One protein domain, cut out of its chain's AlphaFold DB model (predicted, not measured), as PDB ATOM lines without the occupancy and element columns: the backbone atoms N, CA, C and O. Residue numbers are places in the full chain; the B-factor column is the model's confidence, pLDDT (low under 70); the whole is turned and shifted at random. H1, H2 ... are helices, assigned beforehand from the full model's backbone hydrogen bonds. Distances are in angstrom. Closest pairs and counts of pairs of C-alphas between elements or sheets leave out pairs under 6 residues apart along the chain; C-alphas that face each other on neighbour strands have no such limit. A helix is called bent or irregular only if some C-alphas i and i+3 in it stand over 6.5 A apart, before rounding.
ATOM      1  N   LYS A 110      82.478 147.017 145.414       91.50
ATOM      2  CA  LYS A 110      81.590 148.128 145.815       91.50
ATOM      3  C   LYS A 110      81.183 148.049 147.289       91.50
ATOM      4  O   LYS A 110      81.231 149.062 147.982       91.50
ATOM      5  N   ASP A 111      80.850 146.858 147.792       92.12
ATOM      6  CA  ASP A 111      80.558 146.633 149.216       92.12
ATOM      7  C   ASP A 111      81.778 146.981 150.100       92.12
ATOM      8  O   ASP A 111      81.636 147.627 151.141       92.12
ATOM      9  N   MET A 112      82.988 146.600 149.670       93.38
ATOM     10  CA  MET A 112      84.253 146.888 150.364       93.38
ATOM     11  C   MET A 112      84.627 148.378 150.349       93.38
ATOM     12  O   MET A 112      85.113 148.905 151.351       93.38
ATOM     13  N   GLU A 113      84.411 149.075 149.235       94.12
ATOM     14  CA  GLU A 113      84.643 150.520 149.111       94.12
ATOM     15  C   GLU A 113      83.623 151.325 149.920       94.12
ATOM     16  O   GLU A 113      84.004 152.240 150.658       94.12
ATOM     17  N   LEU A 114      82.348 150.918 149.894       95.50
ATOM     18  CA  LEU A 114      81.313 151.474 150.762       95.50
ATOM     19  C   LEU A 114      81.691 151.292 152.240       95.50
ATOM     20  O   LEU A 114      81.701 152.274 152.980       95.50
ATOM     21  N   TYR A 115      82.092 150.086 152.659       96.12
ATOM     22  CA  TYR A 115      82.549 149.828 154.029       96.12
ATOM     23  C   TYR A 115      83.737 150.720 154.430       96.12
ATOM     24  O   TYR A 115      83.706 151.338 155.496       96.12
ATOM     25  N   LYS A 116      84.753 150.861 153.563       97.12
ATOM     26  CA  LYS A 116      85.894 151.768 153.790       97.12
ATOM     27  C   LYS A 116      85.445 153.225 153.941       97.12
ATOM     28  O   LYS A 116      85.888 153.894 154.873       97.12
ATOM     29  N   SER A 117      84.544 153.708 153.082       96.62
ATOM     30  CA  SER A 117      84.028 155.086 153.147       96.62
ATOM     31  C   SER A 117      83.214 155.355 154.421       96.62
ATOM     32  O   SER A 117      83.378 156.398 155.053       96.62
ATOM     33  N   LEU A 118      82.404 154.386 154.865       97.38
ATOM     34  CA  LEU A 118      81.647 154.463 156.115       97.38
ATOM     35  C   LEU A 118      82.570 154.401 157.338       97.38
ATOM     36  O   LEU A 118      82.358 155.144 158.295       97.38
ATOM     37  N   GLN A 119      83.628 153.583 157.303       97.50
ATOM     38  CA  GLN A 119      84.634 153.534 158.367       97.50
ATOM     39  C   GLN A 119      85.454 154.836 158.440       97.50
ATOM     40  O   GLN A 119      85.736 155.314 159.539       97.50
ATOM     41  N   ALA A 120      85.798 155.442 157.299       97.25
ATOM     42  CA  ALA A 120      86.449 156.752 157.250       97.25
ATOM     43  C   ALA A 120      85.532 157.859 157.798       97.25
ATOM     44  O   ALA A 120      85.943 158.618 158.671       97.25
ATOM     45  N   ARG A 121      84.259 157.891 157.373       97.69
ATOM     46  CA  ARG A 121      83.250 158.829 157.892       97.69
ATOM     47  C   ARG A 121      82.998 158.653 159.392       97.69
ATOM     48  O   ARG A 121      82.783 159.638 160.087       97.69
ATOM     49  N   ARG A 122      83.037 157.418 159.906       97.56
ATOM     50  CA  ARG A 122      82.962 157.152 161.349       97.56
ATOM     51  C   ARG A 122      84.138 157.804 162.086       97.56
ATOM     52  O   ARG A 122      83.893 158.537 163.037       97.56
ATOM     53  N   LYS A 123      85.375 157.591 161.620       97.75
ATOM     54  CA  LYS A 123      86.586 158.178 162.223       97.75
ATOM     55  C   LYS A 123      86.563 159.710 162.202       97.75
ATOM     56  O   LYS A 123      86.839 160.324 163.221       97.75
ATOM     57  N   ASP A 124      86.154 160.310 161.084       97.62
ATOM     58  CA  ASP A 124      85.966 161.764 160.935       97.62
ATOM     59  C   ASP A 124      84.961 162.342 161.954       97.62
ATOM     60  O   ASP A 124      85.188 163.405 162.532       97.62
ATOM     61  N   LEU A 125      83.865 161.626 162.229       97.94
ATOM     62  CA  LEU A 125      82.884 162.020 163.246       97.94
ATOM     63  C   LEU A 125      83.400 161.812 164.680       97.94
ATOM     64  O   LEU A 125      83.137 162.650 165.542       97.94
ATOM     65  N   GLU A 126      84.148 160.736 164.938       97.06
ATOM     66  CA  GLU A 126      84.804 160.477 166.230       97.06
ATOM     67  C   GLU A 126      85.876 161.544 166.535       97.06
ATOM     68  O   GLU A 126      85.913 162.081 167.642       97.06
ATOM     69  N   GLU A 127      86.682 161.937 165.544       96.31
ATOM     70  CA  GLU A 127      87.674 163.015 165.652       96.31
ATOM     71  C   GLU A 127      87.014 164.379 165.906       96.31
ATOM     72  O   GLU A 127      87.409 165.098 166.827       96.31
ATOM     73  N   LYS A 128      85.951 164.719 165.164       97.56
ATOM     74  CA  LYS A 128      85.186 165.964 165.371       97.56
ATOM     75  C   LYS A 128      84.529 166.030 166.749       97.56
ATOM     76  O   LYS A 128      84.489 167.109 167.344       97.56
ATOM     77  N   LEU A 129      84.050 164.901 167.275       95.94
ATOM     78  CA  LEU A 129      83.528 164.818 168.640       95.94
ATOM     79  C   LEU A 129      84.639 165.065 169.672       95.94
ATOM     80  O   LEU A 129      84.466 165.907 170.551       95.94
ATOM     81  N   MET A 130      85.795 164.407 169.530       93.81
ATOM     82  CA  MET A 130      86.949 164.612 170.417       93.81
ATOM     83  C   MET A 130      87.451 166.063 170.391       93.81
ATOM     84  O   MET A 130      87.701 166.644 171.448       93.81
ATOM     85  N   ALA A 131      87.528 166.682 169.209       95.06
ATOM     86  CA  ALA A 131      87.888 168.091 169.062       95.06
ATOM     87  C   ALA A 131      86.892 169.018 169.782       95.06
ATOM     88  O   ALA A 131      87.308 169.931 170.497       95.06
ATOM     89  N   LYS A 132      85.581 168.753 169.671       96.38
ATOM     90  CA  LYS A 132      84.544 169.543 170.357       96.38
ATOM     91  C   LYS A 132      84.525 169.338 171.874       96.38
ATOM     92  O   LYS A 132      84.272 170.300 172.595       96.38
ATOM     93  N   MET A 133      84.855 168.147 172.372       94.75
ATOM     94  CA  MET A 133      85.049 167.917 173.813       94.75
ATOM     95  C   MET A 133      86.297 168.637 174.343       94.75
ATOM     96  O   MET A 133      86.242 169.255 175.404       94.75
ATOM     97  N   ALA A 134      87.403 168.653 173.589       92.12
ATOM     98  CA  ALA A 134      88.601 169.417 173.952       92.12
ATOM     99  C   ALA A 134      88.357 170.942 173.942       92.12
ATOM    100  O   ALA A 134      88.826 171.656 174.832       92.12
ATOM    101  N   GLU A 135      87.584 171.442 172.974       95.12
ATOM    102  CA  GLU A 135      87.134 172.838 172.911       95.12
ATOM    103  C   GLU A 135      86.259 173.197 174.120       95.12
ATOM    104  O   GLU A 135      86.549 174.182 174.799       95.12
ATOM    105  N   LEU A 136      85.260 172.368 174.453       93.81
ATOM    106  CA  LEU A 136      84.411 172.544 175.637       93.81
ATOM    107  C   LEU A 136      85.243 172.558 176.930       93.81
ATOM    108  O   LEU A 136      85.120 173.485 177.729       93.81
ATOM    109  N   LYS A 137      86.178 171.611 177.089       91.75
ATOM    110  CA  LYS A 137      87.117 171.563 178.224       91.75
ATOM    111  C   LYS A 137      87.929 172.861 178.348       91.75
ATOM    112  O   LYS A 137      88.086 173.379 179.451       91.75
ATOM    113  N   SER A 138      88.394 173.424 177.228       91.94
ATOM    114  CA  SER A 138      89.101 174.714 177.183       91.94
ATOM    115  C   SER A 138      88.200 175.914 177.515       91.94
ATOM    116  O   SER A 138      88.628 176.829 178.221       91.94
ATOM    117  N   VAL A 139      86.945 175.923 177.048       93.38
ATOM    118  CA  VAL A 139      85.955 176.962 177.389       93.38
ATOM    119  C   VAL A 139      85.672 176.956 178.890       93.38
ATOM    120  O   VAL A 139      85.884 177.981 179.537       93.38
ATOM    121  N   CYS A 140      85.297 175.807 179.460       91.38
ATOM    122  CA  CYS A 140      84.954 175.691 180.878       91.38
ATOM    123  C   CYS A 140      86.141 176.009 181.805       91.38
ATOM    124  O   CYS A 140      85.943 176.562 182.885       91.38
ATOM    125  N   LEU A 141      87.379 175.709 181.389       89.06
ATOM    126  CA  LEU A 141      88.584 176.126 182.116       89.06
ATOM    127  C   LEU A 141      88.751 177.652 182.125       89.06
ATOM    128  O   LEU A 141      88.909 178.229 183.198       89.06
ATOM    129  N   ARG A 142      88.664 178.317 180.964       89.00
ATOM    130  CA  ARG A 142      88.797 179.785 180.873       89.00
ATOM    131  C   ARG A 142      87.674 180.519 181.602       89.00
ATOM    132  O   ARG A 142      87.927 181.515 182.271       89.00
ATOM    133  N   GLU A 143      86.443 180.025 181.503       88.75
ATOM    134  CA  GLU A 143      85.312 180.557 182.266       88.75
ATOM    135  C   GLU A 143      85.526 180.368 183.773       88.75
ATOM    136  O   GLU A 143      85.376 181.316 184.543       88.75
ATOM    137  N   GLY A 144      85.971 179.182 184.196       87.44
ATOM    138  CA  GLY A 144      86.328 178.922 185.585       87.44
ATOM    139  C   GLY A 144      87.476 179.802 186.095       87.44
ATOM    140  O   GLY A 144      87.472 180.183 187.262       87.44
ATOM    141  N   GLU A 145      88.438 180.187 185.254       85.19
ATOM    142  CA  GLU A 145      89.508 181.130 185.622       85.19
ATOM    143  C   GLU A 145      88.996 182.567 185.819       85.19
ATOM    144  O   GLU A 145      89.484 183.259 186.716       85.19
ATOM    145  N   ILE A 146      87.997 182.991 185.034       83.06
ATOM    146  CA  ILE A 146      87.370 184.324 185.101       83.06
ATOM    147  C   ILE A 146      86.382 184.412 186.276       83.06
ATOM    148  O   ILE A 146      86.512 185.277 187.141       83.06
ATOM    149  N   THR A 147      85.413 183.498 186.333       82.81
ATOM    150  CA  THR A 147      84.353 183.443 187.361       82.81
ATOM    151  C   THR A 147      84.882 182.896 188.694       82.81
ATOM    152  O   THR A 147      84.330 183.137 189.770       82.81
ATOM    153  N   GLY A 148      85.993 182.157 188.651       78.88
ATOM    154  CA  GLY A 148      86.618 181.511 189.799       78.88
ATOM    155  C   GLY A 148      85.966 180.186 190.218       78.88
ATOM    156  O   GLY A 148      86.310 179.667 191.284       78.88
ATOM    157  N   THR A 149      85.027 179.646 189.436       82.75
ATOM    158  CA  THR A 149      84.247 178.437 189.756       82.75
ATOM    159  C   THR A 149      84.024 177.543 188.536       82.75
ATOM    160  O   THR A 149      83.501 178.021 187.539       82.75
ATOM    161  N   MET A 150      84.318 176.243 188.688       86.69
ATOM    162  CA  MET A 150      83.657 175.094 188.033       86.69
ATOM    163  C   MET A 150      82.346 175.336 187.253       86.69
ATOM    164  O   MET A 150      81.306 175.220 187.904       86.69
ATOM    165  N   PRO A 151      82.325 175.558 185.921       88.69
ATOM    166  CA  PRO A 151      81.123 175.300 185.125       88.69
ATOM    167  C   PRO A 151      80.825 173.788 185.132       88.69
ATOM    168  O   PRO A 151      81.770 172.998 185.001       88.69
ATOM    169  N   PRO A 152      79.571 173.342 185.332       85.62
ATOM    170  CA  PRO A 152      79.241 171.919 185.472       85.62
ATOM    171  C   PRO A 152      79.501 171.096 184.199       85.62
ATOM    172  O   PRO A 152      79.799 169.907 184.299       85.62
ATOM    173  N   GLU A 153      79.474 171.722 183.023       89.94
ATOM    174  CA  GLU A 153      79.697 171.110 181.704       89.94
ATOM    175  C   GLU A 153      81.111 170.517 181.560       89.94
ATOM    176  O   GLU A 153      81.348 169.662 180.705       89.94
ATOM    177  N   ILE A 154      82.054 170.899 182.436       89.00
ATOM    178  CA  ILE A 154      83.370 170.254 182.513       89.00
ATOM    179  C   ILE A 154      83.246 168.742 182.743       89.00
ATOM    180  O   ILE A 154      84.088 167.991 182.261       89.00
ATOM    181  N   HIS A 155      82.209 168.278 183.449       86.81
ATOM    182  CA  HIS A 155      82.020 166.858 183.749       86.81
ATOM    183  C   HIS A 155      81.748 166.008 182.503       86.81
ATOM    184  O   HIS A 155      82.183 164.860 182.471       86.81
ATOM    185  N   ASP A 156      81.108 166.576 181.478       86.31
ATOM    186  CA  ASP A 156      80.836 165.892 180.208       86.31
ATOM    187  C   ASP A 156      82.051 165.936 179.260       86.31
ATOM    188  O   ASP A 156      82.208 165.075 178.397       86.31
ATOM    189  N   ALA A 157      82.948 166.913 179.453       85.44
ATOM    190  CA  ALA A 157      84.191 167.088 178.696       85.44
ATOM    191  C   ALA A 157      85.423 166.388 179.319       85.44
ATOM    192  O   ALA A 157      86.532 166.477 178.780       85.44
ATOM    193  N   LEU A 158      85.262 165.724 180.469       83.19
ATOM    194  CA  LEU A 158      86.305 164.956 181.156       83.19
ATOM    195  C   LEU A 158      86.217 163.469 180.790       83.19
ATOM    196  O   LEU A 158      85.132 162.908 180.648       83.19
ATOM    197  N   MET A 159      87.368 162.797 180.690       77.44
ATOM    198  CA  MET A 159      87.366 161.343 180.495       77.44
ATOM    199  C   MET A 159      86.809 160.637 181.747       77.44
ATOM    200  O   MET A 159      87.099 161.081 182.859       77.44
ATOM    201  N   PRO A 160      86.062 159.521 181.624       69.12
ATOM    202  CA  PRO A 160      85.518 158.805 182.780       69.12
ATOM    203  C   PRO A 160      86.603 158.380 183.786       69.12
ATOM    204  O   PRO A 160      87.366 157.448 183.540       69.12
ATOM    205  N   GLY A 161      86.657 159.068 184.930       66.38
ATOM    206  CA  GLY A 161      87.670 158.879 185.978       66.38
ATOM    207  C   GLY A 161      88.707 160.007 186.099       66.38
ATOM    208  O   GLY A 161      89.470 160.017 187.063       66.38
ATOM    209  N   GLU A 162      88.726 160.979 185.184       73.38
ATOM    210  CA  GLU A 162      89.551 162.182 185.303       73.38
ATOM    211  C   GLU A 162      88.976 163.123 186.381       73.38
ATOM    212  O   GLU A 162      87.795 163.473 186.372       73.38
ATOM    213  N   GLY A 163      89.807 163.528 187.344       72.31
ATOM    214  CA  GLY A 163      89.396 164.445 188.408       72.31
ATOM    215  C   GLY A 163      89.220 165.879 187.902       72.31
ATOM    216  O   GLY A 163      90.015 166.348 187.091       72.31
ATOM    217  N   VAL A 164      88.212 166.597 188.418       73.62
ATOM    218  CA  VAL A 164      87.926 167.987 188.014       73.62
ATOM    219  C   VAL A 164      89.179 168.867 188.163       73.62
ATOM    220  O   VAL A 164      89.739 168.935 189.265       73.62
ATOM    221  N   PRO A 165      89.617 169.566 187.097       73.69
ATOM    222  CA  PRO A 165      90.774 170.448 187.148       73.69
ATOM    223  C   PRO A 165      90.652 171.512 188.244       73.69
ATOM    224  O   PRO A 165      89.663 172.241 188.337       73.69
ATOM    225  N   LYS A 166      91.683 171.620 189.087       71.69
ATOM    226  CA  LYS A 166      91.728 172.613 190.166       71.69
ATOM    227  C   LYS A 166      92.111 173.980 189.605       71.69
ATOM    228  O   LYS A 166      93.271 174.212 189.268       71.69
ATOM    229  N   LEU A 167      91.141 174.888 189.559       73.69
ATOM    230  CA  LEU A 167      91.337 176.274 189.147       73.69
ATOM    231  C   LEU A 167      92.412 176.986 189.973       73.69
ATOM    232  O   LEU A 167      92.274 177.155 191.187       73.69
TER     233      LEU A 167
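AT A GLANCE: This is residues 110 to 167 of the 621 residues of the protein "CUPID domain-containing protein" of Diploscapter pachys (UniProt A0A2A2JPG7). One long, nearly straight helix, H1, makes the whole length of the domain, and after residue 147 the backbone folds back beside the last part of H1 to make a small, loop-rich head. In that head the very short helix H2 packs on H1, and residues 156 to 167 form an open loop that runs out and back; residues 110 to 129 of H1 stick out free of it. The printed part has 58 residues with two named helices, H1 then H2, and no named strand, and its class is all helix. The whole is extended, with a radius of gyration of the C-alphas of 16.6 A, and it spans 55 by 21 by 12 A.

IN THESE COORDINATES: H1 covers residues 110 to 147 and measures 54.6 A from C-alpha 110 at (81.590, 148.128, 145.815) to C-alpha 147 at (84.353, 183.443, 187.361). H2 covers residues 152 to 155, ending with C-alpha 155 at (82.020, 166.858, 183.749). It is neither bent nor irregular, but only just: C-alphas 152 and 155 are 6.0 A apart.

HOW THE PARTS SIT: H1 touches H2 with residues 136 to 141 alone, and their closest C-alphas, those of Lys 137 and Ile 154, are 5.8 A apart. A tight link of 4 residues joins them. Every O i to N i+4 pair in H1 is within hydrogen-bond range; H2 is too short for such a pair, and its 1 pair of O i and N i+3 is within range.

THE WHOLE: The two C-alphas farthest apart, those of Lys 110 and Gly 148, are 55.4 A apart. Without residues 110 to 129, which stand free, the body spans 25 by 19 by 12 A. The printed part has no cut. The mean pLDDT of the printed part is 88.9, and residues 160 to 161 are under 70.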